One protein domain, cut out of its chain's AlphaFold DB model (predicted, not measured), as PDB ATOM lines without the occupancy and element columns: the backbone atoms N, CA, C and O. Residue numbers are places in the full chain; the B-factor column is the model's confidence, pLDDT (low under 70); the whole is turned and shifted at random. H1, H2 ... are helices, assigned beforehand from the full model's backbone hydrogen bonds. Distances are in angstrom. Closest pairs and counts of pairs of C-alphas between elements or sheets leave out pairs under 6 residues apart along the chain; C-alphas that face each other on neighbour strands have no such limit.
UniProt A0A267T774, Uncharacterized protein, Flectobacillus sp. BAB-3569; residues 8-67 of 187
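AT A GLANCE: This is residues 8 to 67 of the 187 residues of an uncharacterized protein of Flectobacillus sp. BAB-3569 (UniProt A0A267T774). A long helix, H3, makes the length of a flat, open model; the shorter helix H2 runs back over its first half at a slant, and H1 turns off at a corner from the beginning of H2, on the side away from H3. H2 and H3 come nearest at Ala 21 and Leu 45 and spread from there toward the link of residues 30 to 38, while residues 54 to 67, of which 54 to 66 belong to H3, stick out as a free arm. The printed part has 60 residues with three named helices in the order H1, H2, H3 and no named strand, and its class is all helix. It is loose, with a radius of gyration of the C-alphas of 14.4 A, and its C-alphas span 47 by 29 by 11 A.

IN THESE COORDINATES: H1 is residues 8 to 16, 12.4 A from first to last C-alpha, and begins with C-alpha 8 at (124.715, 120.170, 148.387). After a tight link of 2 residues comes H2, residues 19 to 29, 15.3 A long, with C-alpha 19 at (129.190, 115.602, 160.667). A short link of 9 residues leads to H3, residues 39 to 66, 39.8 A long, which ends with C-alpha 66 at (105.115, 106.082, 163.272).

HOW THE PARTS SIT: H1 and H2 are close but not clearly touching; their closest C-alphas, those of Val 14 and Val 22, are 6.3 A apart. Their lines stand at a steep tilt of 61 degrees, and they run opposite ways. H2 and H3 are also close but not clearly touching, with the C-alphas of Ala 21 and Leu 45 the closest at 7.1 A. They run opposite ways at a steep tilt of 39 degrees, and their centres are 18.0 A apart. H1 and H3 are apart. In H1, H2 and H3 every O i to N i+4 pair is within hydrogen-bond range.

THE WHOLE: The two C-alphas farthest apart, those of Lys 34 and Asn 67, are 47.1 A from each other. Without residues 54 to 67, which stand free, the body has 46 residues, spans 28 by 25 by 8 A and has a radius of gyration of 11.2 A. The printed part has no cut, and no link is long. The mean pLDDT of the printed part is 82.8; the model's confidence is low, under 70, at residues 34 to 37, in the link from H2 to H3.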
ATOM      1  N   GLU A   8     125.269 121.489 148.709       88.38
ATOM      2  CA  GLU A   8     124.715 120.170 148.387       88.38
ATOM      3  C   GLU A   8     125.752 119.053 148.523       88.38
ATOM      4  O   GLU A   8     125.436 117.990 149.058       88.38
ATOM      5  N   ASP A   9     126.997 119.313 148.128       87.00
ATOM      6  CA  ASP A   9     128.096 118.352 148.239       87.00
ATOM      7  C   ASP A   9     128.476 118.118 149.702       87.00
ATOM      8  O   ASP A   9     128.655 116.975 150.115       87.00
ATOM      9  N   ILE A  10     128.501 119.178 150.521       85.75
ATOM     10  CA  ILE A  10     128.716 119.064 151.973       85.75
ATOM     11  C   ILE A  10     127.615 118.200 152.600       85.75
ATOM     12  O   ILE A  10     127.900 117.313 153.399       85.75
ATOM     13  N   ARG A  11     126.351 118.406 152.211       85.62
ATOM     14  CA  ARG A  11     125.235 117.587 152.708       85.62
ATOM     15  C   ARG A  11     125.358 116.119 152.305       85.62
ATOM     16  O   ARG A  11     125.035 115.269 153.126       85.62
ATOM     17  N   LYS A  12     125.813 115.815 151.085       86.06
ATOM     18  CA  LYS A  12     126.064 114.429 150.651       86.06
ATOM     19  C   LYS A  12     127.193 113.786 151.453       86.06
ATOM     20  O   LYS A  12     126.986 112.707 151.991       86.06
ATOM     21  N   ARG A  13     128.319 114.482 151.640       84.81
ATOM     22  CA  ARG A  13     129.445 113.992 152.460       84.81
ATOM     23  C   ARG A  13     129.042 113.724 153.906       84.81
ATOM     24  O   ARG A  13     129.406 112.695 154.463       84.81
ATOM     25  N   VAL A  14     128.240 114.610 154.498       85.00
ATOM     26  CA  VAL A  14     127.685 114.422 155.851       85.00
ATOM     27  C   VAL A  14     126.651 113.290 155.893       85.00
ATOM     28  O   VAL A  14     126.447 112.708 156.945       85.00
ATOM     29  N   ALA A  15     125.996 112.959 154.779       78.62
ATOM     30  CA  ALA A  15     125.082 111.817 154.704       78.62
ATOM     31  C   ALA A  15     125.808 110.475 154.487       78.62
ATOM     32  O   ALA A  15     125.288 109.435 154.887       78.62
ATOM     33  N   GLU A  16     126.972 110.495 153.831       79.38
ATOM     34  CA  GLU A  16     127.849 109.335 153.601       79.38
ATOM     35  C   GLU A  16     128.765 109.038 154.803       79.38
ATOM     36  O   GLU A  16     129.211 107.905 154.990       79.38
ATOM     37  N   SER A  17     129.034 110.045 155.635       79.12
ATOM     38  CA  SER A  17     129.851 109.948 156.847       79.12
ATOM     39  C   SER A  17     129.128 110.573 158.051       79.12
ATOM     40  O   SER A  17     127.904 110.545 158.116       79.12
ATOM     41  N   THR A  18     129.879 111.110 159.009       81.06
ATOM     42  CA  THR A  18     129.365 111.804 160.193       81.06
ATOM     43  C   THR A  18     129.765 113.268 160.111       81.06
ATOM     44  O   THR A  18     130.828 113.603 159.585       81.06
ATOM     45  N   LYS A  19     128.926 114.158 160.644       84.62
ATOM     46  CA  LYS A  19     129.190 115.602 160.667       84.62
ATOM     47  C   LYS A  19     130.584 115.917 161.222       84.62
ATOM     48  O   LYS A  19     131.300 116.715 160.624       84.62
ATOM     49  N   ASP A  20     130.972 115.252 162.302       82.00
ATOM     50  CA  ASP A  20     132.254 115.477 162.969       82.00
ATOM     51  C   ASP A  20     133.441 114.941 162.155       82.00
ATOM     52  O   ASP A  20     134.487 115.585 162.106       82.00
ATOM     53  N   ALA A  21     133.260 113.844 161.409       81.00
ATOM     54  CA  ALA A  21     134.267 113.339 160.474       81.00
ATOM     55  C   ALA A  21     134.515 114.327 159.317       81.00
ATOM     56  O   ALA A  21     135.662 114.621 158.990       81.00
ATOM     57  N   VAL A  22     133.449 114.909 158.749       86.56
ATOM     58  CA  VAL A  22     133.565 115.937 157.696       86.56
ATOM     59  C   VAL A  22     134.196 117.222 158.236       86.56
ATOM     60  O   VAL A  22     135.012 117.841 157.556       86.56
ATOM     61  N   ILE A  23     133.843 117.635 159.460       86.62
ATOM     62  CA  ILE A  23     134.455 118.800 160.113       86.62
ATOM     63  C   ILE A  23     135.954 118.567 160.307       86.62
ATOM     64  O   ILE A  23     136.739 119.450 159.977       86.62
ATOM     65  N   LEU A  24     136.357 117.386 160.776       82.81
ATOM     66  CA  LEU A  24     137.762 117.030 160.963       82.81
ATOM     67  C   LEU A  24     138.543 117.041 159.636       82.81
ATOM     68  O   LEU A  24     139.645 117.590 159.579       82.81
ATOM     69  N   GLU A  25     137.976 116.499 158.554       84.31
ATOM     70  CA  GLU A  25     138.579 116.563 157.214       84.31
ATOM     71  C   GLU A  25     138.769 118.006 156.725       84.31
ATOM     72  O   GLU A  25     139.840 118.358 156.223       84.31
ATOM     73  N   GLU A  26     137.765 118.869 156.904       87.06
ATOM     74  CA  GLU A  26     137.877 120.279 156.522       87.06
ATOM     75  C   GLU A  26     138.848 121.036 157.453       87.06
ATOM     76  O   GLU A  26     139.642 121.844 156.973       87.06
ATOM     77  N   MET A  27     138.893 120.738 158.759       86.38
ATOM     78  CA  MET A  27     139.874 121.315 159.694       86.38
ATOM     79  C   MET A  27     141.316 120.949 159.317       86.38
ATOM     80  O   MET A  27     142.196 121.815 159.378       86.38
ATOM     81  N   LYS A  28     141.558 119.711 158.861       83.81
ATOM     82  CA  LYS A  28     142.845 119.288 158.283       83.81
ATOM     83  C   LYS A  28     143.150 120.042 156.988       83.81
ATOM     84  O   LYS A  28     144.242 120.583 156.831       83.81
ATOM     85  N   ARG A  29     142.176 120.146 156.080       84.00
ATOM     86  CA  ARG A  29     142.318 120.847 154.790       84.00
ATOM     87  C   ARG A  29     142.648 122.334 154.951       84.00
ATOM     88  O   ARG A  29     143.440 122.867 154.178       84.00
ATOM     89  N   PHE A  30     142.048 123.002 155.933       85.31
ATOM     90  CA  PHE A  30     142.308 124.409 156.242       85.31
ATOM     91  C   PHE A  30     143.545 124.624 157.133       85.31
ATOM     92  O   PHE A  30     143.909 125.766 157.402       85.31
ATOM     93  N   GLY A  31     144.215 123.552 157.571       81.19
ATOM     94  CA  GLY A  31     145.438 123.628 158.372       81.19
ATOM     95  C   GLY A  31     145.222 124.023 159.837       81.19
ATOM     96  O   GLY A  31     146.192 124.365 160.515       81.19
ATOM     97  N   PHE A  32     143.978 123.970 160.328       82.12
ATOM     98  CA  PHE A  32     143.635 124.197 161.737       82.12
ATOM     99  C   PHE A  32     143.985 123.000 162.630       82.12
ATOM    100  O   PHE A  32     144.071 123.159 163.843       82.12
ATOM    101  N   TRP A  33     144.202 121.822 162.038       76.94
ATOM    102  CA  TRP A  33     144.594 120.602 162.740       76.94
ATOM    103  C   TRP A  33     145.875 120.036 162.116       76.94
ATOM    104  O   TRP A  33     145.868 119.667 160.941       76.94
ATOM    105  N   LYS A  34     146.980 120.019 162.872       66.50
ATOM    106  CA  LYS A  34     148.326 119.653 162.378       66.50
ATOM    107  C   LYS A  34     148.887 118.351 162.960       66.50
ATOM    108  O   LYS A  34     149.888 117.866 162.448       66.50
ATOM    109  N   GLU A  35     148.263 117.802 163.999       68.75
ATOM    110  CA  GLU A  35     148.688 116.553 164.641       68.75
ATOM    111  C   GLU A  35     148.030 115.334 163.978       68.75
ATOM    112  O   GLU A  35     146.858 115.385 163.579       68.75
ATOM    113  N   GLU A  36     148.791 114.240 163.856       67.06
ATOM    114  CA  GLU A  36     148.235 112.918 163.547       67.06
ATOM    115  C   GLU A  36     147.247 112.531 164.653       67.06
ATOM    116  O   GLU A  36     147.442 112.881 165.820       67.06
ATOM    117  N   LEU A  37     146.132 111.886 164.294       66.06
ATOM    118  CA  LEU A  37     145.136 111.538 165.304       66.06
ATOM    119  C   LEU A  37     145.755 110.556 166.295       66.06
ATOM    120  O   LEU A  37     146.373 109.567 165.907       66.06
ATOM    121  N   SER A  38     145.530 110.807 167.584       74.00
ATOM    122  CA  SER A  38     145.753 109.781 168.596       74.00
ATOM    123  C   SER A  38     144.874 108.564 168.262       74.00
ATOM    124  O   SER A  38     143.690 108.767 167.962       74.00
ATOM    125  N   PRO A  39     145.393 107.326 168.353       74.50
ATOM    126  CA  PRO A  39     144.618 106.106 168.113       74.50
ATOM    127  C   PRO A  39     143.299 106.057 168.905       74.50
ATOM    128  O   PRO A  39     142.277 105.607 168.399       74.50
ATOM    129  N   GLU A  40     143.286 106.613 170.120       78.88
ATOM    130  CA  GLU A  40     142.081 106.709 170.955       78.88
ATOM    131  C   GLU A  40     140.992 107.600 170.331       78.88
ATOM    132  O   GLU A  40     139.801 107.316 170.452       78.88
ATOM    133  N   LEU A  41     141.388 108.680 169.650       76.38
ATOM    134  CA  LEU A  41     140.462 109.608 169.001       76.38
ATOM    135  C   LEU A  41     139.867 108.994 167.725       76.38
ATOM    136  O   LEU A  41     138.691 109.217 167.429       76.38
ATOM    137  N   GLU A  42     140.657 108.209 166.986       77.31
ATOM    138  CA  GLU A  42     140.184 107.465 165.810       77.31
ATOM    139  C   GLU A  42     139.127 106.431 166.199       77.31
ATOM    140  O   GLU A  42     138.058 106.387 165.584       77.31
ATOM    141  N   ASP A  43     139.373 105.674 167.269       83.50
ATOM    142  CA  ASP A  43     138.428 104.691 167.800       83.50
ATOM    143  C   ASP A  43     137.111 105.336 168.256       83.50
ATOM    144  O   ASP A  43     136.027 104.791 168.030       83.50
ATOM    145  N   ILE A  44     137.173 106.515 168.886       84.69
ATOM    146  CA  ILE A  44     135.975 107.259 169.307       84.69
ATOM    147  C   ILE A  44     135.168 107.717 168.090       84.69
ATOM    148  O   ILE A  44     133.948 107.540 168.068       84.69
ATOM    149  N   LEU A  45     135.826 108.267 167.066       80.88
ATOM    150  CA  LEU A  45     135.163 108.718 165.840       80.88
ATOM    151  C   LEU A  45     134.531 107.553 165.067       80.88
ATOM    152  O   LEU A  45     133.424 107.695 164.543       80.88
ATOM    153  N   GLN A  46     135.191 106.392 165.025       82.06
ATOM    154  CA  GLN A  46     134.627 105.181 164.425       82.06
ATOM    155  C   GLN A  46     133.375 104.716 165.177       82.06
ATOM    156  O   GLN A  46     132.325 104.544 164.556       82.06
ATOM    157  N   LYS A  47     133.436 104.619 166.511       87.62
ATOM    158  CA  LYS A  47     132.280 104.242 167.342       87.62
ATOM    159  C   LYS A  47     131.122 105.229 167.219       87.62
ATOM    160  O   LYS A  47     129.964 104.815 167.172       87.62
ATOM    161  N   GLN A  48     131.408 106.529 167.151       85.44
ATOM    162  CA  GLN A  48     130.391 107.556 166.916       85.44
ATOM    163  C   GLN A  48     129.725 107.375 165.555       85.44
ATOM    164  O   GLN A  48     128.498 107.377 165.476       85.44
ATOM    165  N   LYS A  49     130.513 107.148 164.500       84.19
ATOM    166  CA  LYS A  49     129.994 106.891 163.157       84.19
ATOM    167  C   LYS A  49     129.103 105.651 163.125       84.19
ATOM    168  O   LYS A  49     127.993 105.716 162.603       84.19
ATOM    169  N   GLU A  50     129.549 104.542 163.707       87.81
ATOM    170  CA  GLU A  50     128.751 103.316 163.822       87.81
ATOM    171  C   GLU A  50     127.431 103.593 164.549       87.81
ATOM    172  O   GLU A  50     126.356 103.374 163.988       87.81
ATOM    173  N   THR A  51     127.505 104.207 165.730       90.38
ATOM    174  CA  THR A  51     126.335 104.548 166.552       90.38
ATOM    175  C   THR A  51     125.353 105.458 165.808       90.38
ATOM    176  O   THR A  51     124.145 105.233 165.841       90.38
ATOM    177  N   GLU A  52     125.836 106.478 165.099       86.56
ATOM    178  CA  GLU A  52     124.990 107.375 164.313       86.56
ATOM    179  C   GLU A  52     124.363 106.680 163.108       86.56
ATOM    180  O   GLU A  52     123.198 106.931 162.788       86.56
ATOM    181  N   THR A  53     125.099 105.803 162.420       86.50
ATOM    182  CA  THR A  53     124.531 105.024 161.315       86.50
ATOM    183  C   THR A  53     123.438 104.093 161.819       86.50
ATOM    184  O   THR A  53     122.338 104.095 161.261       86.50
ATOM    185  N   GLU A  54     123.675 103.378 162.918       91.75
ATOM    186  CA  GLU A  54     122.675 102.533 163.563       91.75
ATOM    187  C   GLU A  54     121.458 103.351 163.992       91.75
ATOM    188  O   GLU A  54     120.335 103.025 163.594       91.75
ATOM    189  N   LEU A  55     121.666 104.472 164.686       92.00
ATOM    190  CA  LEU A  55     120.602 105.386 165.095       92.00
ATOM    191  C   LEU A  55     119.791 105.863 163.889       92.00
ATOM    192  O   LEU A  55     118.563 105.798 163.903       92.00
ATOM    193  N   ASN A  56     120.450 106.273 162.807       88.31
ATOM    194  CA  ASN A  56     119.782 106.705 161.585       88.31
ATOM    195  C   ASN A  56     118.970 105.574 160.944       88.31
ATOM    196  O   ASN A  56     117.847 105.805 160.483       88.31
ATOM    197  N   THR A  57     119.481 104.338 160.922       89.88
ATOM    198  CA  THR A  57     118.700 103.191 160.432       89.88
ATOM    199  C   THR A  57     117.486 102.904 161.316       89.88
ATOM    200  O   THR A  57     116.401 102.642 160.787       89.88
ATOM    201  N   LEU A  58     117.628 103.001 162.640       92.12
ATOM    202  CA  LEU A  58     116.550 102.786 163.603       92.12
ATOM    203  C   LEU A  58     115.492 103.887 163.513       92.12
ATOM    204  O   LEU A  58     114.308 103.575 163.419       92.12
ATOM    205  N   VAL A  59     115.893 105.156 163.418       89.81
ATOM    206  CA  VAL A  59     114.988 106.299 163.221       89.81
ATOM    207  C   VAL A  59     114.236 106.176 161.897       89.81
ATOM    208  O   VAL A  59     113.030 106.423 161.853       89.81
ATOM    209  N   ARG A  60     114.890 105.732 160.811       85.56
ATOM    210  CA  ARG A  60     114.224 105.449 159.521       85.56
ATOM    211  C   ARG A  60     113.202 104.318 159.630       85.56
ATOM    212  O   ARG A  60     112.115 104.417 159.064       85.56
ATOM    213  N   LYS A  61     113.520 103.246 160.361       85.56
ATOM    214  CA  LYS A  61     112.562 102.164 160.641       85.56
ATOM    215  C   LYS A  61     111.396 102.693 161.478       85.56
ATOM    216  O   LYS A  61     110.245 102.505 161.102       85.56
ATOM    217  N   GLN A  62     111.669 103.426 162.553       87.12
ATOM    218  CA  GLN A  62     110.652 103.968 163.451       87.12
ATOM    219  C   GLN A  62     109.735 104.979 162.756       87.12
ATOM    220  O   GLN A  62     108.526 104.925 162.946       87.12
ATOM    221  N   THR A  63     110.266 105.867 161.913       82.00
ATOM    222  CA  THR A  63     109.457 106.832 161.146       82.00
ATOM    223  C   THR A  63     108.502 106.150 160.168       82.00
ATOM    224  O   THR A  63     107.377 106.625 160.013       82.00
ATOM    225  N   ARG A  64     108.885 105.006 159.580       74.69
ATOM    226  CA  ARG A  64     107.964 104.181 158.775       74.69
ATOM    227  C   ARG A  64     106.790 103.646 159.595       74.69
ATOM    228  O   ARG A  64     105.662 103.685 159.115       74.69
ATOM    229  N   TYR A  65     107.036 103.181 160.821       77.19
ATOM    230  CA  TYR A  65     105.986 102.655 161.705       77.19
ATOM    231  C   TYR A  65     105.173 103.749 162.410       77.19
ATOM    232  O   TYR A  65     104.013 103.534 162.747       77.19
ATOM    233  N   ARG A  66     105.758 104.936 162.612       81.56
ATOM    234  CA  ARG A  66     105.115 106.082 163.272       81.56
ATOM    235  C   ARG A  66     103.975 106.676 162.445       81.56
ATOM    236  O   ARG A  66     103.057 107.249 163.020       81.56
ATOM    237  N   ASN A  67     104.031 106.530 161.121       84.19
ATOM    238  CA  ASN A  67     103.003 107.005 160.201       84.19
ATOM    239  C   ASN A  67     102.164 105.820 159.684       84.19
ATOM    240  O   ASN A  67     102.460 105.263 158.622       84.19
TER     241      ASN A  67